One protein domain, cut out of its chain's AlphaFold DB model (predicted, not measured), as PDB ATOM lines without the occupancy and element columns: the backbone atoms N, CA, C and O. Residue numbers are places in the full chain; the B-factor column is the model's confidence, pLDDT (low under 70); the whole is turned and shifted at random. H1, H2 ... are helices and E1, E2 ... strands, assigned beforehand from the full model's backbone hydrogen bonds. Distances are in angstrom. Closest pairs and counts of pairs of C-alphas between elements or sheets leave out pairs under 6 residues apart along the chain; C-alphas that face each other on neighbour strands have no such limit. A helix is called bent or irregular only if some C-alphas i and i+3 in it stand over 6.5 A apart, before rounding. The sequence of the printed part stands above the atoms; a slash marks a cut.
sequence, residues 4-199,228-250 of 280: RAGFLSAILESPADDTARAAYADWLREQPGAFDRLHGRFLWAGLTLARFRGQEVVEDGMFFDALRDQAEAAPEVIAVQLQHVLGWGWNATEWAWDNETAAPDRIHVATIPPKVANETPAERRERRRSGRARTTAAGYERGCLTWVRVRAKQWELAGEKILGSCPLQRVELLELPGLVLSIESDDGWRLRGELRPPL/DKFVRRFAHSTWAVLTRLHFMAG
ATOM      1  N   ARG A   4      54.700   9.631  18.756       84.88
ATOM      2  CA  ARG A   4      53.553   8.942  19.371       84.88
ATOM      3  C   ARG A   4      53.865   8.393  20.763       84.88
ATOM      4  O   ARG A   4      53.052   8.531  21.671       84.88
ATOM      5  N   ALA A   5      55.017   7.741  20.933       76.00
ATOM      6  CA  ALA A   5      55.416   7.203  22.231       76.00
ATOM      7  C   ALA A   5      55.685   8.323  23.247       76.00
ATOM      8  O   ALA A   5      55.391   8.140  24.424       76.00
ATOM      9  N   GLY A   6      56.190   9.476  22.789       81.81
ATOM     10  CA  GLY A   6      56.366  10.679  23.605       81.81
ATOM     11  C   GLY A   6      55.037  11.218  24.134       81.81
ATOM     12  O   GLY A   6      54.883  11.353  25.344       81.81
ATOM     13  N   PHE A   7      54.049  11.418  23.254       86.19
ATOM     14  CA  PHE A   7      52.701  11.837  23.660       86.19
ATOM     15  C   PHE A   7      52.066  10.872  24.653       86.19
ATOM     16  O   PHE A   7      51.555  11.292  25.688       86.19
ATOM     17  N   LEU A   8      52.126   9.569  24.362       79.69
ATOM     18  CA  LEU A   8      51.584   8.571  25.273       79.69
ATOM     19  C   LEU A   8      52.311   8.603  26.619       79.69
ATOM     20  O   LEU A   8      51.635   8.513  27.627       79.69
ATOM     21  N   SER A   9      53.640   8.759  26.664       77.19
ATOM     22  CA  SER A   9      54.365   8.906  27.939       77.19
ATOM     23  C   SER A   9      53.849  10.099  28.744       77.19
ATOM     24  O   SER A   9      53.450   9.919  29.889       77.19
ATOM     25  N   ALA A  10      53.743  11.275  28.119       81.06
ATOM     26  CA  ALA A  10      53.291  12.497  28.784       81.06
ATOM     27  C   ALA A  10      51.855  12.384  29.327       81.06
ATOM     28  O   ALA A  10      51.587  12.749  30.469       81.06
ATOM     29  N   ILE A  11      50.932  11.813  28.541       77.38
ATOM     30  CA  ILE A  11      49.543  11.578  28.978       77.38
ATOM     31  C   ILE A  11      49.502  10.687  30.216       77.38
ATOM     32  O   ILE A  11      48.626  10.828  31.060       77.38
ATOM     33  N   LEU A  12      50.418   9.737  30.323       68.81
ATOM     34  CA  LEU A  12      50.418   8.795  31.425       68.81
ATOM     35  C   LEU A  12      51.099   9.318  32.682       68.81
ATOM     36  O   LEU A  12      50.692   8.976  33.789       68.81
ATOM     37  N   GLU A  13      52.149  10.110  32.497       74.94
ATOM     38  CA  GLU A  13      52.819  10.842  33.569       74.94
ATOM     39  C   GLU A  13      51.862  11.854  34.206       74.94
ATOM     40  O   GLU A  13      51.980  12.170  35.383       74.94
ATOM     41  N   SER A  14      50.881  12.353  33.453       74.56
ATOM     42  CA  SER A  14      49.873  13.284  33.957       74.56
ATOM     43  C   SER A  14      48.492  12.988  33.360       74.56
ATOM     44  O   SER A  14      48.000  13.739  32.518       74.56
ATOM     45  N   PRO A  15      47.799  11.920  33.808       66.56
ATOM     46  CA  PRO A  15      46.528  11.491  33.215       66.56
ATOM     47  C   PRO A  15      45.412  12.519  33.393       66.56
ATOM     48  O   PRO A  15      44.500  12.592  32.567       66.56
ATOM     49  N   ALA A  16      45.490  13.352  34.432       70.06
ATOM     50  CA  ALA A  16      44.564  14.456  34.653       70.06
ATOM     51  C   ALA A  16      44.837  15.674  33.750       70.06
ATOM     52  O   ALA A  16      43.920  16.470  33.553       70.06
ATOM     53  N   ASP A  17      46.035  15.800  33.170       79.12
ATOM     54  CA  ASP A  17      46.389  16.916  32.296       79.12
ATOM     55  C   ASP A  17      45.751  16.739  30.909       79.12
ATOM     56  O   ASP A  17      46.038  15.802  30.158       79.12
ATOM     57  N   ASP A  18      44.839  17.649  30.577       84.19
ATOM     58  CA  ASP A  18      44.194  17.695  29.269       84.19
ATOM     59  C   ASP A  18      45.148  18.226  28.183       84.19
ATOM     60  O   ASP A  18      44.912  17.969  27.004       84.19
ATOM     61  N   THR A  19      46.246  18.902  28.548       90.56
ATOM     62  CA  THR A  19      47.194  19.525  27.609       90.56
ATOM     63  C   THR A  19      47.910  18.481  26.757       90.56
ATOM     64  O   THR A  19      47.874  18.556  25.528       90.56
ATOM     65  N   ALA A  20      48.505  17.459  27.384       87.06
ATOM     66  CA  ALA A  20      49.168  16.373  26.657       87.06
ATOM     67  C   ALA A  20      48.189  15.591  25.761       87.06
ATOM     68  O   ALA A  20      48.542  15.173  24.656       87.06
ATOM     69  N   ARG A  21      46.935  15.430  26.208       85.56
ATOM     70  CA  ARG A  21      45.876  14.763  25.436       85.56
ATOM     71  C   ARG A  21      45.412  15.605  24.249       85.56
ATOM     72  O   ARG A  21      45.224  15.046  23.172       85.56
ATOM     73  N   ALA A  22      45.265  16.918  24.421       91.62
ATOM     74  CA  ALA A  22      44.912  17.839  23.344       91.62
ATOM     75  C   ALA A  22      46.001  17.858  22.268       91.62
ATOM     76  O   ALA A  22      45.705  17.648  21.096       91.62
ATOM     77  N   ALA A  23      47.267  17.977  22.679       94.31
ATOM     78  CA  ALA A  23      48.399  17.937  21.760       94.31
ATOM     79  C   ALA A  23      48.482  16.599  21.000       94.31
ATOM     80  O   ALA A  23      48.723  16.584  19.795       94.31
ATOM     81  N   TYR A  24      48.208  15.472  21.669       91.56
ATOM     82  CA  TYR A  24      48.134  14.169  21.006       91.56
ATOM     83  C   TYR A  24      46.964  14.069  20.017       91.56
ATOM     84  O   TYR A  24      47.121  13.506  18.932       91.56
ATOM     85  N   ALA A  25      45.798  14.611  20.374       92.12
ATOM     86  CA  ALA A  25      44.629  14.643  19.504       92.12
ATOM     87  C   ALA A  25      44.884  15.492  18.248       92.12
ATOM     88  O   ALA A  25      44.523  15.067  17.151       92.12
ATOM     89  N   ASP A  26      45.541  16.645  18.388       96.38
ATOM     90  CA  ASP A  26      45.953  17.481  17.257       96.38
ATOM     91  C   ASP A  26      46.974  16.767  16.373       96.38
ATOM     92  O   ASP A  26      46.740  16.618  15.174       96.38
ATOM     93  N   TRP A  27      48.022  16.196  16.971       96.00
ATOM     94  CA  TRP A  27      49.010  15.410  16.234       96.00
ATOM     95  C   TRP A  27      48.366  14.263  15.439       96.00
ATOM     96  O   TRP A  27      48.720  14.038  14.282       96.00
ATOM     97  N   LEU A  28      47.384  13.560  16.020       93.19
ATOM     98  CA  LEU A  28      46.618  12.500  15.352       93.19
ATOM     99  C   LEU A  28      45.782  13.016  14.170       93.19
ATOM    100  O   LEU A  28      45.707  12.352  13.135       93.19
ATOM    101  N   ARG A  29      45.174  14.202  14.291       94.12
ATOM    102  CA  ARG A  29      44.394  14.844  13.213       94.12
ATOM    103  C   ARG A  29      45.259  15.270  12.032       94.12
ATOM    104  O   ARG A  29      44.757  15.328  10.910       94.12
ATOM    105  N   GLU A  30      46.535  15.529  12.279       95.75
ATOM    106  CA  GLU A  30      47.522  15.863  11.254       95.75
ATOM    107  C   GLU A  30      48.106  14.623  10.558       95.75
ATOM    108  O   GLU A  30      48.716  14.738   9.494       95.75
ATOM    109  N   GLN A  31      47.884  13.417  11.098       95.50
ATOM    110  CA  GLN A  31      48.389  12.194  10.480       95.50
ATOM    111  C   GLN A  31      47.650  11.845   9.170       95.50
ATOM    112  O   GLN A  31      46.437  12.043   9.020       95.50
ATOM    113  N   PRO A  32      48.350  11.228   8.199       92.50
ATOM    114  CA  PRO A  32      47.758  10.838   6.920       92.50
ATOM    115  C   PRO A  32      46.789   9.644   7.030       92.50
ATOM    116  O   PRO A  32      45.979   9.431   6.122       92.50
ATOM    117  N   GLY A  33      46.819   8.881   8.126       92.00
ATOM    118  CA  GLY A  33      45.936   7.735   8.348       92.00
ATOM    119  C   GLY A  33      44.490   8.147   8.629       92.00
ATOM    120  O   GLY A  33      44.233   8.967   9.506       92.00
ATOM    121  N   ALA A  34      43.521   7.550   7.923       89.06
ATOM    122  CA  ALA A  34      42.096   7.794   8.182       89.06
ATOM    123  C   ALA A  34      41.705   7.438   9.626       89.06
ATOM    124  O   ALA A  34      41.008   8.210  10.281       89.06
ATOM    125  N   PHE A  35      42.231   6.320  10.137       88.06
ATOM    126  CA  PHE A  35      42.074   5.932  11.537       88.06
ATOM    127  C   PHE A  35      42.634   6.990  12.489       88.06
ATOM    128  O   PHE A  35      41.930   7.399  13.405       88.06
ATOM    129  N   ASP A  36      43.868   7.460  12.271       90.19
ATOM    130  CA  ASP A  36      44.497   8.436  13.165       90.19
ATOM    131  C   ASP A  36      43.703   9.750  13.186       90.19
ATOM    132  O   ASP A  36      43.425  10.268  14.263       90.19
ATOM    133  N   ARG A  37      43.206  10.226  12.037       92.38
ATOM    134  CA  ARG A  37      42.352  11.424  11.994       92.38
ATOM    135  C   ARG A  37      41.034  11.257  12.739       92.38
ATOM    136  O   ARG A  37      40.641  12.154  13.485       92.38
ATOM    137  N   LEU A  38      40.345  10.130  12.539       90.00
ATOM    138  CA  LEU A  38      39.103   9.832  13.255       90.00
ATOM    139  C   LEU A  38      39.359   9.703  14.758       90.00
ATOM    140  O   LEU A  38      38.601  10.245  15.558       90.00
ATOM    141  N   HIS A  39      40.456   9.052  15.144       88.69
ATOM    142  CA  HIS A  39      40.857   8.905  16.536       88.69
ATOM    143  C   HIS A  39      41.195  10.257  17.171       88.69
ATOM    144  O   HIS A  39      40.746  10.541  18.277       88.69
ATOM    145  N   GLY A  40      41.897  11.131  16.450       91.31
ATOM    146  CA  GLY A  40      42.159  12.498  16.879       91.31
ATOM    147  C   GLY A  40      40.874  13.312  17.060       91.31
ATOM    148  O   GLY A  40      40.718  13.961  18.089       91.31
ATOM    149  N   ARG A  41      39.908  13.223  16.127       92.31
ATOM    150  CA  ARG A  41      38.574  13.854  16.263       92.31
ATOM    151  C   ARG A  41      37.818  13.326  17.486       92.31
ATOM    152  O   ARG A  41      37.272  14.116  18.250       92.31
ATOM    153  N   PHE A  42      37.833  12.010  17.698       88.88
ATOM    154  CA  PHE A  42      37.203  11.362  18.849       88.88
ATOM    155  C   PHE A  42      37.808  11.826  20.187       88.88
ATOM    156  O   PHE A  42      37.068  12.157  21.114       88.88
ATOM    157  N   LEU A  43      39.141  11.912  20.280       87.00
ATOM    158  CA  LEU A  43      39.837  12.408  21.472       87.00
ATOM    159  C   LEU A  43      39.539  13.886  21.736       87.00
ATOM    160  O   LEU A  43      39.235  14.255  22.869       87.00
ATOM    161  N   TRP A  44      39.569  14.721  20.695       91.88
ATOM    162  CA  TRP A  44      39.249  16.145  20.812       91.88
ATOM    163  C   TRP A  44      37.828  16.365  21.332       91.88
ATOM    164  O   TRP A  44      37.614  17.151  22.251       91.88
ATOM    165  N   ALA A  45      36.861  15.621  20.795       88.44
ATOM    166  CA  ALA A  45      35.481  15.667  21.252       88.44
ATOM    167  C   ALA A  45      35.352  15.294  22.740       88.44
ATOM    168  O   ALA A  45      34.710  16.015  23.507       88.44
ATOM    169  N   GLY A  46      36.034  14.229  23.179       82.94
ATOM    170  CA  GLY A  46      36.075  13.828  24.589       82.94
ATOM    171  C   GLY A  46      36.687  14.889  25.514       82.94
ATOM    172  O   GLY A  46      36.172  15.116  26.610       82.94
ATOM    173  N   LEU A  47      37.748  15.573  25.075       86.50
ATOM    174  CA  LEU A  47      38.369  16.677  25.819       86.50
ATOM    175  C   LEU A  47      37.449  17.893  25.917       86.50
ATOM    176  O   LEU A  47      37.304  18.468  26.995       86.50
ATOM    177  N   THR A  48      36.787  18.261  24.820       88.38
ATOM    178  CA  THR A  48      35.813  19.358  24.820       88.38
ATOM    179  C   THR A  48      34.674  19.072  25.787       88.38
ATOM    180  O   THR A  48      34.365  19.920  26.620       88.38
ATOM    181  N   LEU A  49      34.097  17.868  25.750       82.00
ATOM    182  CA  LEU A  49      33.011  17.476  26.651       82.00
ATOM    183  C   LEU A  49      33.441  17.479  28.122       82.00
ATOM    184  O   LEU A  49      32.669  17.899  28.985       82.00
ATOM    185  N   ALA A  50      34.686  17.096  28.419       80.56
ATOM    186  CA  ALA A  50      35.215  17.118  29.780       80.56
ATOM    187  C   ALA A  50      35.222  18.526  30.411       80.56
ATOM    188  O   ALA A  50      35.083  18.635  31.631       80.56
ATOM    189  N   ARG A  51      35.318  19.598  29.608       84.69
ATOM    190  CA  ARG A  51      35.287  21.000  30.083       84.69
ATOM    191  C   ARG A  51      33.925  21.432  30.624       84.69
ATOM    192  O   ARG A  51      33.856  22.368  31.415       84.69
ATOM    193  N   PHE A  52      32.856  20.752  30.219       80.94
ATOM    194  CA  PHE A  52      31.490  21.025  30.672       80.94
ATOM    195  C   PHE A  52      31.094  20.176  31.893       80.94
ATOM    196  O   PHE A  52      29.946  20.205  32.338       80.94
ATOM    197  N   ARG A  53      32.032  19.407  32.464       75.56
ATOM    198  CA  ARG A  53      31.775  18.543  33.620       75.56
ATOM    199  C   ARG A  53      31.298  19.355  34.828       75.56
ATOM    200  O   ARG A  53      31.931  20.327  35.226       75.56
ATOM    201  N   GLY A  54      30.216  18.889  35.452       72.25
ATOM    202  CA  GLY A  54      29.652  19.497  36.660       72.25
ATOM    203  C   GLY A  54      28.739  20.696  36.401       72.25
ATOM    204  O   GLY A  54      28.228  21.270  37.358       72.25
ATOM    205  N   GLN A  55      28.507  21.062  35.139       76.56
ATOM    206  CA  GLN A  55      27.483  22.039  34.782       76.56
ATOM    207  C   GLN A  55      26.103  21.371  34.795       76.56
ATOM    208  O   GLN A  55      25.938  20.267  34.279       76.56
ATOM    209  N   GLU A  56      25.117  22.033  35.400       75.06
ATOM    210  CA  GLU A  56      23.748  21.511  35.515       75.06
ATOM    211  C   GLU A  56      22.979  21.609  34.187       75.06
ATOM    212  O   GLU A  56      22.201  20.721  33.847       75.06
ATOM    213  N   VAL A  57      23.243  22.660  33.405       84.31
ATOM    214  CA  VAL A  57      22.659  22.898  32.079       84.31
ATOM    215  C   VAL A  57      23.754  23.426  31.155       84.31
ATOM    216  O   VAL A  57      24.487  24.339  31.533       84.31
ATOM    217  N   VAL A  58      23.863  22.857  29.950       82.06
ATOM    218  CA  VAL A  58      24.843  23.266  28.934       82.06
ATOM    219  C   VAL A  58      24.105  23.713  27.674       82.06
ATOM    220  O   VAL A  58      23.476  22.903  27.000       82.06
ATOM    221  N   GLU A  59      24.187  25.004  27.355       88.88
ATOM    222  CA  GLU A  59      23.584  25.609  26.151       88.88
ATOM    223  C   GLU A  59      24.631  25.950  25.072       88.88
ATOM    224  O   GLU A  59      24.317  26.532  24.037       88.88
ATOM    225  N   ASP A  60      25.894  25.589  25.306       89.31
ATOM    226  CA  ASP A  60      27.013  25.911  24.423       89.31
ATOM    227  C   ASP A  60      26.997  25.040  23.152       89.31
ATOM    228  O   ASP A  60      26.967  23.810  23.218       89.31
ATOM    229  N   GLY A  61      27.065  25.669  21.976       88.62
ATOM    230  CA  GLY A  61      27.137  24.961  20.694       88.62
ATOM    231  C   GLY A  61      28.336  24.011  20.589       88.62
ATOM    232  O   GLY A  61      28.199  22.919  20.040       88.62
ATOM    233  N   MET A  62      29.476  24.360  21.199       89.06
ATOM    234  CA  MET A  62      30.669  23.507  21.230       89.06
ATOM    235  C   MET A  62      30.420  22.192  21.967       89.06
ATOM    236  O   MET A  62      31.009  21.175  21.606       89.06
ATOM    237  N   PHE A  63      29.553  22.189  22.983       83.00
ATOM    238  CA  PHE A  63      29.176  20.962  23.679       83.00
ATOM    239  C   PHE A  63      28.413  20.018  22.748       83.00
ATOM    240  O   PHE A  63      28.755  18.840  22.649       83.00
ATOM    241  N   PHE A  64      27.413  20.528  22.027       83.31
ATOM    242  CA  PHE A  64      26.611  19.712  21.112       83.31
ATOM    243  C   PHE A  64      27.412  19.243  19.894       83.31
ATOM    244  O   PHE A  64      27.270  18.090  19.480       83.31
ATOM    245  N   ASP A  65      28.288  20.093  19.357       87.50
ATOM    246  CA  ASP A  65      29.207  19.711  18.285       87.50
ATOM    247  C   ASP A  65      30.174  18.619  18.749       87.50
ATOM    248  O   ASP A  65      30.353  17.625  18.047       87.50
ATOM    249  N   ALA A  66      30.735  18.741  19.954       86.12
ATOM    250  CA  ALA A  66      31.592  17.707  20.522       86.12
ATOM    251  C   ALA A  66      30.823  16.406  20.794       86.12
ATOM    252  O   ALA A  66      31.337  15.328  20.519       86.12
ATOM    253  N   LEU A  67      29.574  16.476  21.260       79.81
ATOM    254  CA  LEU A  67      28.739  15.291  21.454       79.81
ATOM    255  C   LEU A  67      28.502  14.551  20.128       79.81
ATOM    256  O   LEU A  67      28.632  13.325  20.066       79.81
ATOM    257  N   ARG A  68      28.193  15.294  19.060       83.25
ATOM    258  CA  ARG A  68      28.043  14.740  17.708       83.25
ATOM    259  C   ARG A  68      29.349  14.122  17.224       83.25
ATOM    260  O   ARG A  68      29.351  12.977  16.782       83.25
ATOM    261  N   ASP A  69      30.453  14.850  17.335       88.00
ATOM    262  CA  ASP A  69      31.765  14.401  16.876       88.00
ATOM    263  C   ASP A  69      32.235  13.146  17.614       88.00
ATOM    264  O   ASP A  69      32.757  12.222  16.987       88.00
ATOM    265  N   GLN A  70      31.991  13.072  18.925       83.06
ATOM    266  CA  GLN A  70      32.277  11.877  19.703       83.06
ATOM    267  C   GLN A  70      31.422  10.705  19.215       83.06
ATOM    268  O   GLN A  70      31.959   9.625  18.996       83.06
ATOM    269  N   ALA A  71      30.120  10.903  18.997       78.25
ATOM    270  CA  ALA A  71      29.218   9.844  18.549       78.25
ATOM    271  C   ALA A  71      29.519   9.346  17.125       78.25
ATOM    272  O   ALA A  71      29.423   8.148  16.871       78.25
ATOM    273  N   GLU A  72      29.887  10.236  16.202       84.38
ATOM    274  CA  GLU A  72      30.207   9.881  14.815       84.38
ATOM    275  C   GLU A  72      31.570   9.197  14.692       84.38
ATOM    276  O   GLU A  72      31.712   8.239  13.933       84.38
ATOM    277  N   ALA A  73      32.577   9.666  15.434       85.94
ATOM    278  CA  ALA A  73      33.924   9.108  15.363       85.94
ATOM    279  C   ALA A  73      34.103   7.850  16.236       85.94
ATOM    280  O   ALA A  73      34.941   7.008  15.915       85.94
ATOM    281  N   ALA A  74      33.323   7.684  17.311       80.25
ATOM    282  CA  ALA A  74      33.469   6.581  18.266       80.25
ATOM    283  C   ALA A  74      33.411   5.168  17.655       80.25
ATOM    284  O   ALA A  74      34.311   4.382  17.953       80.25
ATOM    285  N   PRO A  75      32.398   4.778  16.853       75.12
ATOM    286  CA  PRO A  75      32.114   3.360  16.629       75.12
ATOM    287  C   PRO A  75      33.241   2.626  15.901       75.12
ATOM    288  O   PRO A  75      33.639   1.537  16.310       75.12
ATOM    289  N   GLU A  76      33.780   3.234  14.844       79.75
ATOM    290  CA  GLU A  76      34.869   2.648  14.062       79.75
ATOM    291  C   GLU A  76      36.205   2.741  14.804       79.75
ATOM    292  O   GLU A  76      36.943   1.759  14.879       79.75
ATOM    293  N   VAL A  77      36.497   3.896  15.412       83.19
ATOM    294  CA  VAL A  77      37.748   4.126  16.145       83.19
ATOM    295  C   VAL A  77      37.889   3.141  17.295       83.19
ATOM    296  O   VAL A  77      38.920   2.483  17.419       83.19
ATOM    297  N   ILE A  78      36.846   3.002  18.113       79.25
ATOM    298  CA  ILE A  78      36.834   2.091  19.256       79.25
ATOM    299  C   ILE A  78      36.991   0.647  18.780       79.25
ATOM    300  O   ILE A  78      37.804  -0.090  19.335       79.25
ATOM    301  N   ALA A  79      36.269   0.245  17.730       76.94
ATOM    302  CA  ALA A  79      36.357  -1.107  17.185       76.94
ATOM    303  C   ALA A  79      37.779  -1.451  16.720       76.94
ATOM    304  O   ALA A  79      38.356  -2.458  17.141       76.94
ATOM    305  N   VAL A  80      38.371  -0.585  15.893       81.12
ATOM    306  CA  VAL A  80      39.727  -0.767  15.363       81.12
ATOM    307  C   VAL A  80      40.760  -0.718  16.485       81.12
ATOM    308  O   VAL A  80      41.689  -1.526  16.499       81.12
ATOM    309  N   GLN A  81      40.599   0.176  17.461       79.19
ATOM    310  CA  GLN A  81      41.507   0.267  18.597       79.19
ATOM    311  C   GLN A  81      41.432  -0.979  19.480       79.19
ATOM    312  O   GLN A  81      42.481  -1.486  19.863       79.19
ATOM    313  N   LEU A  82      40.243  -1.517  19.765       77.81
ATOM    314  CA  LEU A  82      40.088  -2.755  20.537       77.81
ATOM    315  C   LEU A  82      40.688  -3.947  19.790       77.81
ATOM    316  O   LEU A  82      41.433  -4.722  20.386       77.81
ATOM    317  N   GLN A  83      40.460  -4.054  18.481       80.44
ATOM    318  CA  GLN A  83      41.106  -5.080  17.666       80.44
ATOM    319  C   GLN A  83      42.632  -4.940  17.690       80.44
ATOM    320  O   GLN A  83      43.348  -5.925  17.872       80.44
ATOM    321  N   HIS A  84      43.141  -3.716  17.546       77.62
ATOM    322  CA  HIS A  84      44.571  -3.451  17.560       77.62
ATOM    323  C   HIS A  84      45.180  -3.783  18.923       77.62
ATOM    324  O   HIS A  84      46.161  -4.514  18.997       77.62
ATOM    325  N   VAL A  85      44.614  -3.250  19.999       70.94
ATOM    326  CA  VAL A  85      45.171  -3.298  21.352       70.94
ATOM    327  C   VAL A  85      44.996  -4.677  21.987       70.94
ATOM    328  O   VAL A  85      45.924  -5.175  22.619       70.94
ATOM    329  N   LEU A  86      43.841  -5.313  21.790       74.88
ATOM    330  CA  LEU A  86      43.466  -6.553  22.478       74.88
ATOM    331  C   LEU A  86      43.658  -7.796  21.608       74.88
ATOM    332  O   LEU A  86      43.573  -8.916  22.109       74.88
ATOM    333  N   GLY A  87      43.914  -7.617  20.309       71.19
ATOM    334  CA  GLY A  87      44.011  -8.721  19.354       71.19
ATOM    335  C   GLY A  87      42.691  -9.473  19.175       71.19
ATOM    336  O   GLY A  87      42.685 -10.586  18.652       71.19
ATOM    337  N   TRP A  88      41.572  -8.909  19.637       73.56
ATOM    338  CA  TRP A  88      40.261  -9.535  19.520       73.56
ATOM    339  C   TRP A  88      39.681  -9.252  18.140       73.56
ATOM    340  O   TRP A  88      39.634  -8.106  17.698       73.56
ATOM    341  N   GLY A  89      39.231 -10.299  17.453       63.72
ATOM    342  CA  GLY A  89      38.479 -10.139  16.215       63.72
ATOM    343  C   GLY A  89      37.186  -9.380  16.501       63.72
ATOM    344  O   GLY A  89      36.392  -9.801  17.340       63.72
ATOM    345  N   TRP A  90      36.984  -8.249  15.826       65.38
ATOM    346  CA  TRP A  90      35.750  -7.491  15.960       65.38
ATOM    347  C   TRP A  90      34.668  -8.101  15.074       65.38
ATOM    348  O   TRP A  90      34.699  -7.981  13.851       65.38
ATOM    349  N   ASN A  91      33.675  -8.719  15.700       64.69
ATOM    350  CA  ASN A  91      32.377  -8.936  15.089       64.69
ATOM    351  C   ASN A  91      31.430  -7.868  15.660       64.69
ATOM    352  O   ASN A  91      31.081  -7.915  16.838       64.69
ATOM    353  N   ALA A  92      30.975  -6.916  14.839       58.41
ATOM    354  CA  ALA A  92      30.068  -5.847  15.278       58.41
ATOM    355  C   ALA A  92      28.733  -6.360  15.866       58.41
ATOM    356  O   ALA A  92      28.042  -5.628  16.569       58.41
ATOM    357  N   THR A  93      28.368  -7.621  15.617       63.44
ATOM    358  CA  THR A  93      27.193  -8.285  16.209       63.44
ATOM    359  C   THR A  93      27.462  -8.916  17.578       63.44
ATOM    360  O   THR A  93      26.516  -9.261  18.288       63.44
ATOM    361  N   GLU A  94      28.730  -9.034  17.974       69.81
ATOM    362  CA  GLU A  94      29.177  -9.601  19.252       69.81
ATOM    363  C   GLU A  94      29.488  -8.544  20.305       69.81
ATOM    364  O   GLU A  94      29.772  -8.916  21.436       69.81
ATOM    365  N   TRP A  95      29.425  -7.250  19.992       74.12
ATOM    366  CA  TRP A  95      29.767  -6.184  20.934       74.12
ATOM    367  C   TRP A  95      28.655  -5.144  21.033       74.12
ATOM    368  O   TRP A  95      28.052  -4.744  20.041       74.12
ATOM    369  N   ALA A  96      28.354  -4.730  22.261       74.50
ATOM    370  CA  ALA A  96      27.431  -3.647  22.557       74.50
ATOM    371  C   ALA A  96      28.209  -2.509  23.201       74.50
ATOM    372  O   ALA A  96      29.052  -2.744  24.066       74.50
ATOM    373  N   TRP A  97      27.864  -1.292  22.807       75.44
ATOM    374  CA  TRP A  97      28.347  -0.078  23.434       75.44
ATOM    375  C   TRP A  97      27.190   0.630  24.134       75.44
ATOM    376  O   TRP A  97      26.035   0.528  23.709       75.44
ATOM    377  N   ASP A  98      27.493   1.261  25.255       69.56
ATOM    378  CA  ASP A  98      26.550   2.011  26.072       69.56
ATOM    379  C   ASP A  98      27.251   3.293  26.512       69.56
ATOM    380  O   ASP A  98      28.306   3.229  27.150       69.56
ATOM    381  N   ASN A  99      26.687   4.435  26.134       64.44
ATOM    382  CA  ASN A  99      27.167   5.728  26.600       64.44
ATOM    383  C   ASN A  99      26.477   6.005  27.929       64.44
ATOM    384  O   ASN A  99      25.245   5.976  28.008       64.44
ATOM    385  N   GLU A 100      27.246   6.277  28.978       64.00
ATOM    386  CA  GLU A 100      26.637   6.673  30.241       64.00
ATOM    387  C   GLU A 100      26.001   8.051  30.045       64.00
ATOM    388  O   GLU A 100      26.679   9.044  29.835       64.00
ATOM    389  N   THR A 101      24.670   8.144  30.096       54.06
ATOM    390  CA  THR A 101      23.974   9.421  29.840       54.06
ATOM    391  C   THR A 101      24.374  10.505  30.849       54.06
ATOM    392  O   THR A 101      24.375  11.685  30.521       54.06
ATOM    393  N   ALA A 102      24.755  10.094  32.065       58.09
ATOM    394  CA  ALA A 102      25.281  10.964  33.118       58.09
ATOM    395  C   ALA A 102      26.781  11.296  32.963       58.09
ATOM    396  O   ALA A 102      27.295  12.153  33.676       58.09
ATOM    397  N   ALA A 103      27.483  10.614  32.057       63.81
ATOM    398  CA  ALA A 103      28.897  10.796  31.752       63.81
ATOM    399  C   ALA A 103      29.100  10.572  30.239       63.81
ATOM    400  O   ALA A 103      29.540   9.497  29.835       63.81
ATOM    401  N   PRO A 104      28.716  11.541  29.381       59.03
ATOM    402  CA  PRO A 104      28.725  11.371  27.923       59.03
ATOM    403  C   PRO A 104      30.130  11.101  27.358       59.03
ATOM    404  O   PRO A 104      30.274  10.494  26.299       59.03
ATOM    405  N   ASP A 105      31.173  11.477  28.097       65.50
ATOM    406  CA  ASP A 105      32.570  11.160  27.812       65.50
ATOM    407  C   ASP A 105      32.952   9.709  28.152       65.50
ATOM    408  O   ASP A 105      34.071   9.297  27.833       65.50
ATOM    409  N   ARG A 106      32.045   8.937  28.772       73.44
ATOM    410  CA  ARG A 106      32.240   7.540  29.145       73.44
ATOM    411  C   ARG A 106      31.473   6.585  28.238       73.44
ATOM    412  O   ARG A 106      30.242   6.573  28.190       73.44
ATOM    413  N   ILE A 107      32.229   5.711  27.584       77.88
ATOM    414  CA  ILE A 107      31.700   4.677  26.698       77.88
ATOM    415  C   ILE A 107      32.076   3.315  27.257       77.88
ATOM    416  O   ILE A 107      33.249   2.994  27.440       77.88
ATOM    417  N   HIS A 108      31.066   2.493  27.508       81.81
ATOM    418  CA  HIS A 108      31.244   1.119  27.937       81.81
ATOM    419  C   HIS A 108      31.032   0.172  26.766       81.81
ATOM    420  O   HIS A 108      29.952   0.138  26.186       81.81
ATOM    421  N   VAL A 109      32.034  -0.642  26.458       83.12
ATOM    422  CA  VAL A 109      32.015  -1.617  25.368       83.12
ATOM    423  C   VAL A 109      32.105  -3.007  25.969       83.12
ATOM    424  O   VAL A 109      33.045  -3.294  26.699       83.12
ATOM    425  N   ALA A 110      31.152  -3.890  25.685       83.25
ATOM    426  CA  ALA A 110      31.158  -5.247  26.230       83.25
ATOM    427  C   ALA A 110      30.666  -6.281  25.227       83.25
ATOM    428  O   ALA A 110      29.825  -5.988  24.373       83.25
ATOM    429  N   THR A 111      31.149  -7.514  25.375       79.62
ATOM    430  CA  THR A 111      30.679  -8.630  24.556       79.62
ATOM    431  C   THR A 111      29.191  -8.871  24.822       79.62
ATOM    432  O   THR A 111      28.756  -8.969  25.974       79.62
ATOM    433  N   ILE A 112      28.402  -8.966  23.754       77.81
ATOM    434  CA  ILE A 112      26.992  -9.326  23.765       77.81
ATOM    435  C   ILE A 112      26.896 -10.804  24.144       77.81
ATOM    436  O   ILE A 112      27.400 -11.662  23.420       77.81
ATOM    437  N   PRO A 113      26.206 -11.133  25.247       74.44
ATOM    438  CA  PRO A 113      25.905 -12.518  25.572       74.44
ATOM    439  C   PRO A 113      25.131 -13.192  24.424       74.44
ATOM    440  O   PRO A 113      24.230 -12.555  23.861       74.44
ATOM    441  N   PRO A 114      25.402 -14.473  24.098       79.19
ATOM    442  CA  PRO A 114      24.763 -15.165  22.978       79.19
ATOM    443  C   PRO A 114      23.238 -15.076  23.069       79.19
ATOM    444  O   PRO A 114      22.669 -15.075  24.164       79.19
ATOM    445  N   LYS A 115      22.555 -14.940  21.928       80.06
ATOM    446  CA  LYS A 115      21.093 -14.807  21.900       80.06
ATOM    447  C   LYS A 115      20.448 -16.073  22.471       80.06
ATOM    448  O   LYS A 115      20.739 -17.170  22.010       80.06
ATOM    449  N   VAL A 116      19.548 -15.907  23.437       84.81
ATOM    450  CA  VAL A 116      18.715 -17.001  23.947       84.81
ATOM    451  C   VAL A 116      17.444 -17.064  23.096       84.81
ATOM    452  O   VAL A 116      16.856 -16.029  22.767       84.81
ATOM    453  N   ALA A 117      17.053 -18.266  22.666       91.81
ATOM    454  CA  ALA A 117      15.832 -18.455  21.890       91.81
ATOM    455  C   ALA A 117      14.611 -17.987  22.701       91.81
ATOM    456  O   ALA A 117      14.538 -18.229  23.900       91.81
ATOM    457  N   ASN A 118      13.666 -17.314  22.038       92.38
ATOM    458  CA  ASN A 118      12.427 -16.792  22.633       92.38
ATOM    459  C   ASN A 118      12.598 -15.723  23.734       92.38
ATOM    460  O   ASN A 118      11.624 -15.370  24.386       92.38
ATOM    461  N   GLU A 119      13.796 -15.156  23.902       90.19
ATOM    462  CA  GLU A 119      14.047 -14.082  24.871       90.19
ATOM    463  C   GLU A 119      13.389 -12.757  24.446       90.19
ATOM    464  O   GLU A 119      13.688 -12.205  23.371       90.19
ATOM    465  N   THR A 120      12.542 -12.209  25.319       90.81
ATOM    466  CA  THR A 120      11.905 -10.900  25.133       90.81
ATOM    467  C   THR A 120      12.937  -9.758  25.170       90.81
ATOM    468  O   THR A 120      14.028  -9.893  25.734       90.81
ATOM    469  N   PRO A 121      12.636  -8.574  24.598       84.12
ATOM    470  CA  PRO A 121      13.540  -7.425  24.678       84.12
ATOM    471  C   PRO A 121      13.880  -6.986  26.113       84.12
ATOM    472  O   PRO A 121      14.994  -6.516  26.342       84.12
ATOM    473  N   ALA A 122      12.948  -7.129  27.062       79.50
ATOM    474  CA  ALA A 122      13.160  -6.774  28.466       79.50
ATOM    475  C   ALA A 122      14.127  -7.752  29.152       79.50
ATOM    476  O   ALA A 122      15.123  -7.312  29.726       79.50
ATOM    477  N   GLU A 123      13.909  -9.061  28.994       83.12
ATOM    478  CA  GLU A 123      14.812 -10.107  29.498       83.12
ATOM    479  C   GLU A 123      16.215  -9.962  28.909       83.12
ATOM    480  O   GLU A 123      17.202 -10.040  29.632       83.12
ATOM    481  N   ARG A 124      16.319  -9.622  27.618       80.62
ATOM    482  CA  ARG A 124      17.612  -9.355  26.977       80.62
ATOM    483  C   ARG A 124      18.340  -8.166  27.591       80.62
ATOM    484  O   ARG A 124      19.560  -8.214  27.742       80.62
ATOM    485  N   ARG A 125      17.630  -7.077  27.912       77.00
ATOM    486  CA  ARG A 125      18.228  -5.915  28.593       77.00
ATOM    487  C   ARG A 125      18.684  -6.294  29.997       77.00
ATOM    488  O   ARG A 125      19.805  -5.953  30.361       77.00
ATOM    489  N   GLU A 126      17.867  -7.032  30.738       78.25
ATOM    490  CA  GLU A 126      18.184  -7.465  32.099       78.25
ATOM    491  C   GLU A 126      19.353  -8.457  32.137       78.25
ATOM    492  O   GLU A 126      20.292  -8.303  32.916       78.25
ATOM    493  N   ARG A 127      19.393  -9.418  31.210       81.56
ATOM    494  CA  ARG A 127      20.523 -10.336  31.039       81.56
ATOM    495  C   ARG A 127      21.789  -9.614  30.602       81.56
ATOM    496  O   ARG A 127      22.873  -9.962  31.053       81.56
ATOM    497  N   ARG A 128      21.688  -8.595  29.744       75.88
ATOM    498  CA  ARG A 128      22.841  -7.741  29.421       75.88
ATOM    499  C   ARG A 128      23.322  -7.002  30.666       75.88
ATOM    500  O   ARG A 128      24.520  -6.987  30.906       75.88
ATOM    501  N   ARG A 129      22.425  -6.438  31.476       72.06
ATOM    502  CA  ARG A 129      22.788  -5.739  32.720       72.06
ATOM    503  C   ARG A 129      23.454  -6.665  33.739       72.06
ATOM    504  O   ARG A 129      24.528  -6.333  34.226       72.06
ATOM    505  N   SER A 130      22.883  -7.838  33.995       71.44
ATOM    506  CA  SER A 130      23.428  -8.824  34.944       71.44
ATOM    507  C   SER A 130      24.660  -9.568  34.406       71.44
ATOM    508  O   SER A 130      25.584  -9.882  35.156       71.44
ATOM    509  N   GLY A 131      24.720  -9.810  33.095       68.56
ATOM    510  CA  GLY A 131      25.829 -10.475  32.412       68.56
ATOM    511  C   GLY A 131      27.056  -9.593  32.191       68.56
ATOM    512  O   GLY A 131      28.150 -10.134  32.068       68.56
ATOM    513  N   ARG A 132      26.914  -8.256  32.207       68.06
ATOM    514  CA  ARG A 132      28.025  -7.291  32.037       68.06
ATOM    515  C   ARG A 132      29.189  -7.551  32.987       68.06
ATOM    516  O   ARG A 132      30.339  -7.415  32.588       68.06
ATOM    517  N   ALA A 133      28.908  -7.946  34.227       66.94
ATOM    518  CA  ALA A 133      29.943  -8.243  35.218       66.94
ATOM    519  C   ALA A 133      30.777  -9.494  34.876       66.94
ATOM    520  O   ALA A 133      31.839  -9.696  35.452       66.94
ATOM    521  N   ARG A 134      30.297 -10.342  33.957       74.44
ATOM    522  CA  ARG A 134      30.883 -11.650  33.625       74.44
ATOM    523  C   ARG A 134      31.404 -11.742  32.193       74.44
ATOM    524  O   ARG A 134      31.863 -12.808  31.785       74.44
ATOM    525  N   THR A 135      31.308 -10.667  31.419       82.69
ATOM    526  CA  THR A 135      31.819 -10.623  30.052       82.69
ATOM    527  C   THR A 135      33.027  -9.719  29.949       82.69
ATOM    528  O   THR A 135      33.268  -8.842  30.781       82.69
ATOM    529  N   THR A 136      33.804  -9.965  28.905       85.81
ATOM    530  CA  THR A 136      34.891  -9.091  28.524       85.81
ATOM    531  C   THR A 136      34.325  -7.712  28.183       85.81
ATOM    532  O   THR A 136      33.337  -7.596  27.450       85.81
ATOM    533  N   ALA A 137      34.931  -6.676  28.749       87.88
ATOM    534  CA  ALA A 137      34.501  -5.304  28.575       87.88
ATOM    535  C   ALA A 137      35.682  -4.333  28.583       87.88
ATOM    536  O   ALA A 137      36.776  -4.648  29.045       87.88
ATOM    537  N   ALA A 138      35.445  -3.142  28.067       88.69
ATOM    538  CA  ALA A 138      36.370  -2.033  28.038       88.69
ATOM    539  C   ALA A 138      35.599  -0.751  28.343       88.69
ATOM    540  O   ALA A 138      34.472  -0.562  27.877       88.69
ATOM    541  N   GLY A 139      36.207   0.119  29.133       87.94
ATOM    542  CA  GLY A 139      35.710   1.452  29.395       87.94
ATOM    543  C   GLY A 139      36.607   2.487  28.768       87.94
ATOM    544  O   GLY A 139      37.828   2.454  28.928       87.94
ATOM    545  N   TYR A 140      35.965   3.411  28.080       83.69
ATOM    546  CA  TYR A 140      36.589   4.594  27.543       83.69
ATOM    547  C   TYR A 140      36.121   5.788  28.336       83.69
ATOM    548  O   TYR A 140      34.925   5.923  28.562       83.69
ATOM    549  N   GLU A 141      37.044   6.655  28.720       78.69
ATOM    550  CA  GLU A 141      36.736   7.950  29.309       78.69
ATOM    551  C   GLU A 141      37.556   9.005  28.591       78.69
ATOM    552  O   GLU A 141      38.753   8.818  28.353       78.69
ATOM    553  N   ARG A 142      36.902  10.107  28.206       72.56
ATOM    554  CA  ARG A 142      37.545  11.218  27.484       72.56
ATOM    555  C   ARG A 142      38.295  10.738  26.231       72.56
ATOM    556  O   ARG A 142      39.368  11.228  25.895       72.56
ATOM    557  N   GLY A 143      37.733   9.722  25.579       68.75
ATOM    558  CA  GLY A 143      38.262   9.102  24.369       68.75
ATOM    559  C   GLY A 143      39.462   8.163  24.556       68.75
ATOM    560  O   GLY A 143      39.946   7.599  23.579       68.75
ATOM    561  N   CYS A 144      39.934   7.934  25.782       73.25
ATOM    562  CA  CYS A 144      41.005   6.980  26.057       73.25
ATOM    563  C   CYS A 144      40.457   5.695  26.676       73.25
ATOM    564  O   CYS A 144      39.540   5.747  27.489       73.25
ATOM    565  N   LEU A 145      41.057   4.549  26.341       81.88
ATOM    566  CA  LEU A 145      40.807   3.295  27.051       81.88
ATOM    567  C   LEU A 145      41.344   3.422  28.484       81.88
ATOM    568  O   LEU A 145      42.557   3.367  28.689       81.88
ATOM    569  N   THR A 146      40.452   3.604  29.457       83.06
ATOM    570  CA  THR A 146      40.809   3.826  30.867       83.06
ATOM    571  C   THR A 146      40.654   2.580  31.714       83.06
ATOM    572  O   THR A 146      41.352   2.437  32.717       83.06
ATOM    573  N   TRP A 147      39.808   1.630  31.316       89.88
ATOM    574  CA  TRP A 147      39.751   0.351  32.004       89.88
ATOM    575  C   TRP A 147      39.394  -0.816  31.096       89.88
ATOM    576  O   TRP A 147      38.747  -0.652  30.065       89.88
ATOM    577  N   VAL A 148      39.804  -2.018  31.495       89.56
ATOM    578  CA  VAL A 148      39.413  -3.265  30.826       89.56
ATOM    579  C   VAL A 148      38.983  -4.311  31.842       89.56
ATOM    580  O   VAL A 148      39.557  -4.425  32.920       89.56
ATOM    581  N   ARG A 149      37.969  -5.092  31.487       90.31
ATOM    582  CA  ARG A 149      37.564  -6.318  32.169       90.31
ATOM    583  C   ARG A 149      37.823  -7.475  31.228       90.31
ATOM    584  O   ARG A 149      37.233  -7.541  30.153       90.31
ATOM    585  N   VAL A 150      38.710  -8.380  31.607       89.00
ATOM    586  CA  VAL A 150      39.203  -9.434  30.715       89.00
ATOM    587  C   VAL A 150      39.436 -10.726  31.470       89.00
ATOM    588  O   VAL A 150      39.474 -10.754  32.696       89.00
ATOM    589  N   ARG A 151      39.607 -11.819  30.731       86.06
ATOM    590  CA  ARG A 151      40.131 -13.060  31.300       86.06
ATOM    591  C   ARG A 151      41.613 -12.922  31.630       86.06
ATOM    592  O   ARG A 151      42.336 -12.274  30.877       86.06
ATOM    593  N   ALA A 152      42.094 -13.594  32.668       81.44
ATOM    594  CA  ALA A 152      43.505 -13.611  33.058       81.44
ATOM    595  C   ALA A 152      44.419 -14.009  31.889       81.44
ATOM    596  O   ALA A 152      45.392 -13.320  31.605       81.44
ATOM    597  N   LYS A 153      44.041 -15.042  31.123       80.50
ATOM    598  CA  LYS A 153      44.779 -15.457  29.917       80.50
ATOM    599  C   LYS A 153      44.776 -14.392  28.814       80.50
ATOM    600  O   LYS A 153      45.745 -14.244  28.084       80.50
ATOM    601  N   GLN A 154      43.679 -13.648  28.663       84.12
ATOM    602  CA  GLN A 154      43.625 -12.538  27.701       84.12
ATOM    603  C   GLN A 154      44.512 -11.379  28.164       84.12
ATOM    604  O   GLN A 154      45.201 -10.780  27.343       84.12
ATOM    605  N   TRP A 155      44.515 -11.088  29.467       83.75
ATOM    606  CA  TRP A 155      45.390 -10.087  30.065       83.75
ATOM    607  C   TRP A 155      46.868 -10.451  29.916       83.75
ATOM    608  O   TRP A 155      47.669  -9.595  29.576       83.75
ATOM    609  N   GLU A 156      47.233 -11.715  30.103       79.38
ATOM    610  CA  GLU A 156      48.598 -12.199  29.883       79.38
ATOM    611  C   GLU A 156      49.067 -11.943  28.441       79.38
ATOM    612  O   GLU A 156      50.175 -11.460  28.222       79.38
ATOM    613  N   LEU A 157      48.201 -12.208  27.459       79.38
ATOM    614  CA  LEU A 157      48.525 -12.064  26.039       79.38
ATOM    615  C   LEU A 157      48.543 -10.606  25.556       79.38
ATOM    616  O   LEU A 157      49.337 -10.261  24.684       79.38
ATOM    617  N   ALA A 158      47.643  -9.764  26.072       77.62
ATOM    618  CA  ALA A 158      47.427  -8.409  25.560       77.62
ATOM    619  C   ALA A 158      47.902  -7.300  26.509       77.62
ATOM    620  O   ALA A 158      48.074  -6.165  26.072       77.62
ATOM    621  N   GLY A 159      48.138  -7.603  27.787       77.50
ATOM    622  CA  GLY A 159      48.442  -6.637  28.847       77.50
ATOM    623  C   GLY A 159      49.620  -5.738  28.509       77.50
ATOM    624  O   GLY A 159      49.508  -4.520  28.624       77.50
ATOM    625  N   GLU A 160      50.711  -6.312  27.992       74.56
ATOM    626  CA  GLU A 160      51.875  -5.524  27.576       74.56
ATOM    627  C   GLU A 160      51.519  -4.502  26.490       74.56
ATOM    628  O   GLU A 160      51.819  -3.312  26.607       74.56
ATOM    629  N   LYS A 161      50.789  -4.945  25.466       74.56
ATOM    630  CA  LYS A 161      50.363  -4.086  24.362       74.56
ATOM    631  C   LYS A 161      49.388  -3.000  24.816       74.56
ATOM    632  O   LYS A 161      49.518  -1.855  24.378       74.56
ATOM    633  N   ILE A 162      48.440  -3.339  25.694       76.38
ATOM    634  CA  ILE A 162      47.469  -2.398  26.270       76.38
ATOM    635  C   ILE A 162      48.200  -1.305  27.039       76.38
ATOM    636  O   ILE A 162      48.028  -0.124  26.738       76.38
ATOM    637  N   LEU A 163      49.061  -1.696  27.978       73.75
ATOM    638  CA  LEU A 163      49.806  -0.755  28.808       73.75
ATOM    639  C   LEU A 163      50.799   0.080  28.001       73.75
ATOM    640  O   LEU A 163      51.105   1.198  28.401       73.75
ATOM    641  N   GLY A 164      51.286  -0.424  26.863       68.38
ATOM    642  CA  GLY A 164      52.117   0.328  25.918       68.38
ATOM    643  C   GLY A 164      51.338   1.312  25.036       68.38
ATOM    644  O   GLY A 164      51.897   2.313  24.584       68.38
ATOM    645  N   SER A 165      50.039   1.089  24.829       67.94
ATOM    646  CA  SER A 165      49.242   1.841  23.850       67.94
ATOM    647  C   SER A 165      48.236   2.811  24.464       67.94
ATOM    648  O   SER A 165      47.783   3.720  23.768       67.94
ATOM    649  N   CYS A 166      47.844   2.620  25.725       72.12
ATOM    650  CA  CYS A 166      46.731   3.350  26.331       72.12
ATOM    651  C   CYS A 166      46.993   3.730  27.798       72.12
ATOM    652  O   CYS A 166      47.679   2.985  28.502       72.12
ATOM    653  N   PRO A 167      46.403   4.843  28.279       69.56
ATOM    654  CA  PRO A 167      46.396   5.232  29.687       69.56
ATOM    655  C   PRO A 167      45.380   4.452  30.496       69.56
ATOM    656  O   PRO A 167      44.410   4.984  31.029       69.56
ATOM    657  N   LEU A 168      45.646   3.154  30.583       81.00
ATOM    658  CA  LEU A 168      44.857   2.238  31.369       81.00
ATOM    659  C   LEU A 168      45.056   2.526  32.860       81.00
ATOM    660  O   LEU A 168      46.170   2.462  33.370       81.00
ATOM    661  N   GLN A 169      43.960   2.808  33.548       83.69
ATOM    662  CA  GLN A 169      43.913   3.094  34.980       83.69
ATOM    663  C   GLN A 169      43.458   1.876  35.786       83.69
ATOM    664  O   GLN A 169      43.779   1.753  36.965       83.69
ATOM    665  N   ARG A 170      42.682   0.972  35.171       87.00
ATOM    666  CA  ARG A 170      42.062  -0.155  35.877       87.00
ATOM    667  C   ARG A 170      41.964  -1.416  35.022       87.00
ATOM    668  O   ARG A 170      41.541  -1.379  33.869       87.00
ATOM    669  N   VAL A 171      42.286  -2.556  35.625       87.19
ATOM    670  CA  VAL A 171      42.094  -3.896  35.057       87.19
ATOM    671  C   VAL A 171      41.249  -4.721  36.015       87.19
ATOM    672  O   VAL A 171      41.536  -4.810  37.205       87.19
ATOM    673  N   GLU A 172      40.210  -5.352  35.491       88.44
ATOM    674  CA  GLU A 172      39.394  -6.321  36.212       88.44
ATOM    675  C   GLU A 172      39.545  -7.699  35.582       88.44
ATOM    676  O   GLU A 172      39.449  -7.850  34.361       88.44
ATOM    677  N   LEU A 173      39.746  -8.713  36.418       85.81
ATOM    678  CA  LEU A 173      39.920 -10.083  35.955       85.81
ATOM    679  C   LEU A 173      38.662 -10.901  36.225       85.81
ATOM    680  O   LEU A 173      38.202 -11.002  37.360       85.81
ATOM    681  N   LEU A 174      38.104 -11.487  35.168       85.12
ATOM    682  CA  LEU A 174      36.832 -12.211  35.225       85.12
ATOM    683  C   LEU A 174      36.878 -13.451  36.127       85.12
ATOM    684  O   LEU A 174      35.872 -13.797  36.740       85.12
ATOM    685  N   GLU A 175      38.027 -14.120  36.207       82.62
ATOM    686  CA  GLU A 175      38.232 -15.335  37.002       82.62
ATOM    687  C   GLU A 175      38.394 -15.054  38.498       82.62
ATOM    688  O   GLU A 175      38.208 -15.958  39.309       82.62
ATOM    689  N   LEU A 176      38.710 -13.810  38.869       75.56
ATOM    690  CA  LEU A 176      38.839 -13.367  40.256       75.56
ATOM    691  C   LEU A 176      37.878 -12.200  40.504       75.56
ATOM    692  O   LEU A 176      38.315 -11.056  40.653       75.56
ATOM    693  N   PRO A 177      36.556 -12.460  40.524       70.44
ATOM    694  CA  PRO A 177      35.569 -11.415  40.736       70.44
ATOM    695  C   PRO A 177      35.828 -10.716  42.070       70.44
ATOM    696  O   PRO A 177      35.892 -11.355  43.118       70.44
ATOM    697  N   GLY A 178      35.975  -9.394  42.009       70.62
ATOM    698  CA  GLY A 178      36.343  -8.573  43.158       70.62
ATOM    699  C   GLY A 178      37.794  -8.110  43.142       70.62
ATOM    700  O   GLY A 178      38.070  -7.057  43.706       70.62
ATOM    701  N   LEU A 179      38.703  -8.811  42.456       77.12
ATOM    702  CA  LEU A 179      40.064  -8.325  42.262       77.12
ATOM    703  C   LEU A 179      40.070  -7.204  41.218       77.12
ATOM    704  O   LEU A 179      39.818  -7.421  40.031       77.12
ATOM    705  N   VAL A 180      40.387  -6.003  41.681       78.44
ATOM    706  CA  VAL A 180      40.593  -4.817  40.862       78.44
ATOM    707  C   VAL A 180      42.070  -4.467  40.924       78.44
ATOM    708  O   VAL A 180      42.622  -4.270  42.001       78.44
ATOM    709  N   LEU A 181      42.714  -4.401  39.768       80.69
ATOM    710  CA  LEU A 181      44.079  -3.917  39.646       80.69
ATOM    711  C   LEU A 181      44.016  -2.454  39.203       80.69
ATOM    712  O   LEU A 181      43.602  -2.167  38.081       80.69
ATOM    713  N   SER A 182      44.394  -1.539  40.082       82.06
ATOM    714  CA  SER A 182      44.534  -0.117  39.776       82.06
ATOM    715  C   SER A 182      45.976   0.191  39.394       82.06
ATOM    716  O   SER A 182      46.914  -0.378  39.956       82.06
ATOM    717  N   ILE A 183      46.143   1.089  38.432       75.00
ATOM    718  CA  ILE A 183      47.437   1.572  37.969       75.00
ATOM    719  C   ILE A 183      47.506   3.052  38.331       75.00
ATOM    720  O   ILE A 183      46.765   3.866  37.783       75.00
ATOM    721  N   GLU A 184      48.357   3.372  39.298       76.75
ATOM    722  CA  GLU A 184      48.552   4.718  39.841       76.75
ATOM    723  C   GLU A 184      49.867   5.288  39.277       76.75
ATOM    724  O   GLU A 184      50.828   4.531  39.101       76.75
ATOM    725  N   SER A 185      49.917   6.588  38.954       60.56
ATOM    726  CA  SER A 185      51.093   7.225  38.327       60.56
ATOM    727  C   SER A 185      51.683   8.420  39.092       60.56
ATOM    728  O   SER A 185      52.585   9.065  38.567       60.56
ATOM    729  N   ASP A 186      51.246   8.678  40.330       62.31
ATOM    730  CA  ASP A 186      51.575   9.902  41.083       62.31
ATOM    731  C   ASP A 186      53.093  10.152  41.264       62.31
ATOM    732  O   ASP A 186      53.577  11.222  40.913       62.31
ATOM    733  N   ASP A 187      53.860   9.159  41.738       57.16
ATOM    734  CA  ASP A 187      55.332   9.225  41.913       57.16
ATOM    735  C   ASP A 187      56.040   8.132  41.086       57.16
ATOM    736  O   ASP A 187      56.997   7.485  41.524       57.16
ATOM    737  N   GLY A 188      55.506   7.851  39.897       56.19
ATOM    738  CA  GLY A 188      55.863   6.693  39.084       56.19
ATOM    739  C   GLY A 188      54.798   5.598  39.114       56.19
ATOM    740  O   GLY A 188      53.794   5.676  39.817       56.19
ATOM    741  N   TRP A 189      55.008   4.567  38.299       58.03
ATOM    742  CA  TRP A 189      54.015   3.526  38.054       58.03
ATOM    743  C   TRP A 189      53.888   2.552  39.222       58.03
ATOM    744  O   TRP A 189      54.796   1.758  39.473       58.03
ATOM    745  N   ARG A 190      52.732   2.551  39.891       64.31
ATOM    746  CA  ARG A 190      52.390   1.575  40.932       64.31
ATOM    747  C   ARG A 190      51.198   0.730  40.508       64.31
ATOM    748  O   ARG A 190      50.216   1.228  39.967       64.31
ATOM    749  N   LEU A 191      51.294  -0.570  40.778       64.62
ATOM    750  CA  LEU A 191      50.173  -1.494  40.671       64.62
ATOM    751  C   LEU A 191      49.589  -1.715  42.061       64.62
ATOM    752  O   LEU A 191      50.278  -2.211  42.951       64.62
ATOM    753  N   ARG A 192      48.304  -1.422  42.216       76.50
ATOM    754  CA  ARG A 192      47.557  -1.712  43.433       76.50
ATOM    755  C   ARG A 192      46.518  -2.781  43.147       76.50
ATOM    756  O   ARG A 192      45.591  -2.559  42.378       76.50
ATOM    757  N   GLY A 193      46.666  -3.946  43.770       73.75
ATOM    758  CA  GLY A 193      45.622  -4.966  43.783       73.75
ATOM    759  C   GLY A 193      44.672  -4.733  44.951       73.75
ATOM    760  O   GLY A 193      45.095  -4.748  46.100       73.75
ATOM    761  N   GLU A 194      43.393  -4.535  44.668       77.44
ATOM    762  CA  GLU A 194      42.336  -4.450  45.669       77.44
ATOM    763  C   GLU A 194      41.397  -5.645  45.496       77.44
ATOM    764  O   GLU A 194      40.755  -5.788  44.457       77.44
ATOM    765  N   LEU A 195      41.305  -6.513  46.505       71.31
ATOM    766  CA  LEU A 195      40.320  -7.593  46.522       71.31
ATOM    767  C   LEU A 195      39.054  -7.112  47.235       71.31
ATOM    768  O   LEU A 195      38.997  -7.036  48.461       71.31
ATOM    769  N   ARG A 196      38.019  -6.799  46.459       74.25
ATOM    770  CA  ARG A 196      36.700  -6.416  46.962       74.25
ATOM    771  C   ARG A 196      35.839  -7.665  47.146       74.25
ATOM    772  O   ARG A 196      35.505  -8.300  46.145       74.25
ATOM    773  N   PRO A 197      35.431  -8.029  48.371       62.19
ATOM    774  CA  PRO A 197      34.486  -9.122  48.542       62.19
ATOM    775  C   PRO A 197      33.171  -8.787  47.816       62.19
ATOM    776  O   PRO A 197      32.744  -7.626  47.817       62.19
ATOM    777  N   PRO A 198      32.513  -9.768  47.176       56.88
ATOM    778  CA  PRO A 198      31.254  -9.535  46.490       56.88
ATOM    779  C   PRO A 198      30.220  -9.011  47.493       56.88
ATOM    780  O   PRO A 198      29.986  -9.615  48.539       56.88
ATOM    781  N   LEU A 199      29.579  -7.883  47.162       49.91
ATOM    782  CA  LEU A 199      28.572  -7.216  48.003       49.91
ATOM    783  C   LEU A 199      27.444  -8.158  48.466       49.91
ATOM    784  O   LEU A 199      26.857  -7.940  49.522       49.91
ATOM    785  N   ASP A 228      58.672   0.270  29.671       50.59
ATOM    786  CA  ASP A 228      58.877  -1.053  29.054       50.59
ATOM    787  C   ASP A 228      59.270  -2.152  30.062       50.59
ATOM    788  O   ASP A 228      58.837  -3.301  29.950       50.59
ATOM    789  N   LYS A 229      60.067  -1.813  31.082       54.12
ATOM    790  CA  LYS A 229      60.498  -2.759  32.125       54.12
ATOM    791  C   LYS A 229      59.374  -3.032  33.124       54.12
ATOM    792  O   LYS A 229      59.207  -4.178  33.543       54.12
ATOM    793  N   PHE A 230      58.592  -2.001  33.461       55.47
ATOM    794  CA  PHE A 230      57.378  -2.137  34.266       55.47
ATOM    795  C   PHE A 230      56.371  -3.037  33.557       55.47
ATOM    796  O   PHE A 230      55.953  -4.033  34.126       55.47
ATOM    797  N   VAL A 231      56.062  -2.761  32.291       57.62
ATOM    798  CA  VAL A 231      55.044  -3.472  31.517       57.62
ATOM    799  C   VAL A 231      55.347  -4.974  31.388       57.62
ATOM    800  O   VAL A 231      54.474  -5.802  31.659       57.62
ATOM    801  N   ARG A 232      56.591  -5.350  31.064       57.91
ATOM    802  CA  ARG A 232      56.985  -6.772  30.981       57.91
ATOM    803  C   ARG A 232      56.931  -7.477  32.332       57.91
ATOM    804  O   ARG A 232      56.448  -8.604  32.436       57.91
ATOM    805  N   ARG A 233      57.411  -6.815  33.388       57.16
ATOM    806  CA  ARG A 233      57.398  -7.377  34.745       57.16
ATOM    807  C   ARG A 233      55.987  -7.403  35.330       57.16
ATOM    808  O   ARG A 233      55.690  -8.313  36.092       57.16
ATOM    809  N   PHE A 234      55.116  -6.475  34.939       59.78
ATOM    810  CA  PHE A 234      53.715  -6.375  35.336       59.78
ATOM    811  C   PHE A 234      52.925  -7.584  34.859       59.78
ATOM    812  O   PHE A 234      52.293  -8.239  35.680       59.78
ATOM    813  N   ALA A 235      52.981  -7.923  33.568       58.44
ATOM    814  CA  ALA A 235      52.256  -9.079  33.038       58.44
ATOM    815  C   ALA A 235      52.690 -10.377  33.747       58.44
ATOM    816  O   ALA A 235      51.855 -11.152  34.217       58.44
ATOM    817  N   HIS A 236      54.002 -10.545  33.933       59.19
ATOM    818  CA  HIS A 236      54.581 -11.717  34.586       59.19
ATOM    819  C   HIS A 236      54.279 -11.793  36.096       59.19
ATOM    820  O   HIS A 236      53.889 -12.842  36.611       59.19
ATOM    821  N   SER A 237      54.408 -10.675  36.818       58.50
ATOM    822  CA  SER A 237      54.163 -10.609  38.269       58.50
ATOM    823  C   SER A 237      52.676 -10.672  38.587       58.50
ATOM    824  O   SER A 237      52.302 -11.275  39.584       58.50
ATOM    825  N   THR A 238      51.821 -10.124  37.716       61.34
ATOM    826  CA  THR A 238      50.369 -10.290  37.816       61.34
ATOM    827  C   THR A 238      50.042 -11.775  37.776       61.34
ATOM    828  O   THR A 238      49.401 -12.258  38.692       61.34
ATOM    829  N   TRP A 239      50.567 -12.547  36.820       61.75
ATOM    830  CA  TRP A 239      50.337 -13.996  36.788       61.75
ATOM    831  C   TRP A 239      50.820 -14.727  38.051       61.75
ATOM    832  O   TRP A 239      50.090 -15.553  38.601       61.75
ATOM    833  N   ALA A 240      52.011 -14.403  38.560       63.84
ATOM    834  CA  ALA A 240      52.524 -14.994  39.797       63.84
ATOM    835  C   ALA A 240      51.651 -14.648  41.021       63.84
ATOM    836  O   ALA A 240      51.342 -15.523  41.834       63.84
ATOM    837  N   VAL A 241      51.201 -13.394  41.127       60.09
ATOM    838  CA  VAL A 241      50.281 -12.921  42.173       60.09
ATOM    839  C   VAL A 241      48.916 -13.587  42.032       60.09
ATOM    840  O   VAL A 241      48.377 -14.050  43.027       60.09
ATOM    841  N   LEU A 242      48.385 -13.721  40.816       58.38
ATOM    842  CA  LEU A 242      47.136 -14.433  40.541       58.38
ATOM    843  C   LEU A 242      47.242 -15.909  40.905       58.38
ATOM    844  O   LEU A 242      46.334 -16.437  41.530       58.38
ATOM    845  N   THR A 243      48.358 -16.560  40.578       58.47
ATOM    846  CA  THR A 243      48.623 -17.962  40.926       58.47
ATOM    847  C   THR A 243      48.684 -18.135  42.439       58.47
ATOM    848  O   THR A 243      48.095 -19.065  42.985       58.47
ATOM    849  N   ARG A 244      49.337 -17.203  43.141       55.41
ATOM    850  CA  ARG A 244      49.440 -17.213  44.603       55.41
ATOM    851  C   ARG A 244      48.110 -16.891  45.279       55.41
ATOM    852  O   ARG A 244      47.755 -17.568  46.232       55.41
ATOM    853  N   LEU A 245      47.352 -15.912  44.784       47.28
ATOM    854  CA  LEU A 245      46.007 -15.591  45.269       47.28
ATOM    855  C   LEU A 245      45.039 -16.742  45.003       47.28
ATOM    856  O   LEU A 245      44.269 -17.077  45.889       47.28
ATOM    857  N   HIS A 246      45.109 -17.386  43.839       46.66
ATOM    858  CA  HIS A 246      44.314 -18.567  43.511       46.66
ATOM    859  C   HIS A 246      44.666 -19.750  44.426       46.66
ATOM    860  O   HIS A 246      43.771 -20.398  44.960       46.66
ATOM    861  N   PHE A 247      45.956 -19.974  44.691       51.62
ATOM    862  CA  PHE A 247      46.434 -20.978  45.644       51.62
ATOM    863  C   PHE A 247      45.981 -20.680  47.084       51.62
ATOM    864  O   PHE A 247      45.482 -21.568  47.768       51.62
ATOM    865  N   MET A 248      46.090 -19.426  47.536       38.59
ATOM    866  CA  MET A 248      45.624 -18.995  48.863       38.59
ATOM    867  C   MET A 248      44.093 -19.028  48.984       38.59
ATOM    868  O   MET A 248      43.567 -19.356  50.045       38.59
ATOM    869  N   ALA A 249      43.366 -18.733  47.904       39.22
ATOM    870  CA  ALA A 249      41.907 -18.791  47.849       39.22
ATOM    871  C   ALA A 249      41.368 -20.229  47.729       39.22
ATOM    872  O   ALA A 249      40.187 -20.453  48.002       39.22
ATOM    873  N   GLY A 250      42.235 -21.196  47.394       39.84
ATOM    874  CA  GLY A 250      41.948 -22.623  47.214       39.84
ATOM    875  C   GLY A 250      41.352 -23.355  48.425       39.84
ATOM    876  O   GLY A 250      41.055 -24.540  48.321       39.84
TER     877      GLY A 250
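What this domain is: This is residues 4 to 199 and 228 to 250 of the 280 residues of the protein "TIGR02996 domain-containing protein" of Gemmata obscuriglobus (UniProt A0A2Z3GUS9). A twisted sheet of seven strands has a row of antiparallel helices, H1, H2, H3 and H4a, beside one end of its strands, H3 nearest the ends of E2, E3 and E4. Helices H4b and H6 cover one face, H7 runs along E6 near the far edge, and H5 crosses E2 on the face opposite H4b and H6, packed there by residues 128 to 134 while its first part reaches away. The printed part has 219 residues, with seven named helices and seven named strands in the order H1 H2 H3 H4 E1 E2 H5 E3 E4 H6 E5 E6 E7 H7, of mixed class. The sheet is mixed, its order E1 E2 E3 E4 E5 E6 E7. The whole is compact, with a radius of gyration of the C-alphas of 18.2 A and spans of 56 by 51 by 36 A.

Where its parts are: The strands are E1, residues 95 to 100, E2, residues 103 to 111, 20.8 A long, E3, residues 137 to 141, E4, residues 144 to 150, 17.2 A long, E5, residues 170 to 173, E6, residues 179 to 184, and E7, residues 190 to 195. E2 begins at C-alpha 103 (28.897, 10.796, 31.752) and bends by 61 degrees at residue 106. The helices are H1, residues 4 to 13, from C-alpha 4 (53.553, 8.942, 19.371), H2, residues 18 to 30, H3, residues 34 to 50, 24.5 A long, H4, residues 61 to 86, H5, residues 121 to 134, 20.0 A long, H6, residues 152 to 165, and H7, residues 228 to 249, 30.9 A long, ending at C-alpha 249 (41.907, -18.791, 47.849). H4 was assigned as one helix by its hydrogen bonds but is bent, C-alphas 72 and 75 being 7.0 A apart; its arms are H4a, residues 61 to 72, and H4b, residues 75 to 86. H6 is irregular, with C-alphas 157 and 160 7.5 A apart, and H5 only just, with C-alphas 130 and 133 6.55 A apart. H7 has a kink of 26 degrees near residue 236.

How they stand to each other: E1 and E2 are an antiparallel hairpin, with N 98 and O 108 at 2.9 A. E2 and E3 are antiparallel, N 109 and O 138 at 2.8 A, and E3 and E4 are a hairpin, N 139 and O 147 at 2.8 A. E4 and E5 are parallel, N 172 and O 148 at 2.8 A; with H6 they form a strand-helix-strand unit, two parallel neighbours joined through a helix, with a right-handed crossover. E5, E6 and E7 form a meander, each strand the antiparallel neighbour of the one before, with N 171 and O 181 at 2.8 A and N 182 and O 192 at 2.8 A. H6 lies over E4 and E5 at a height over the sheet of 9.6 A, on the same face as H4b. H5 lies over E2 on the opposite face, its closest C-alphas being Ala 110 and Arg 132, 6.9 A apart. H6 and H7 touch at Glu 160 and Val 231, whose C-alphas are 5.5 A apart, at a shallow tilt of 25 degrees, opposite ways. H3 is on the sheet, only just at its level with a height of 4.0 A; its closest C-alpha pair with E2 is Gly 46 and Asp 105, 5.5 A. H3 touches H4a, closest C-alphas Ala 45 and Ala 66 at 4.5 A, and H2, closest C-alphas Arg 29 and Arg 37 at 4.2 A; both pairs are helical hairpins. H1 and H2 are another, with the closest C-alphas, those of Ile 11 and Ala 20, 5.3 A apart. Every O i to N i+4 pair is within hydrogen-bond range in H1, H2, H3, H4a, H4b and H7, against 8 of 10 in H5 and 8 of 10 in H6.

The domain as a whole: The two C-alphas farthest apart, those of Gly 61 and Gly 250, are 56.5 A from each other. Residues 200 to 227 are not printed, and C-alphas 199 and 228 are 36.3 A apart across this cut. Of the links that are printed whole, none is long; residues 54 to 59, between H3 and H4a, stand free. The mean pLDDT of the printed part is 76.5, and 56 residues are under 70, among them residues 98 to 105, 185 to 191 and 228 to 250.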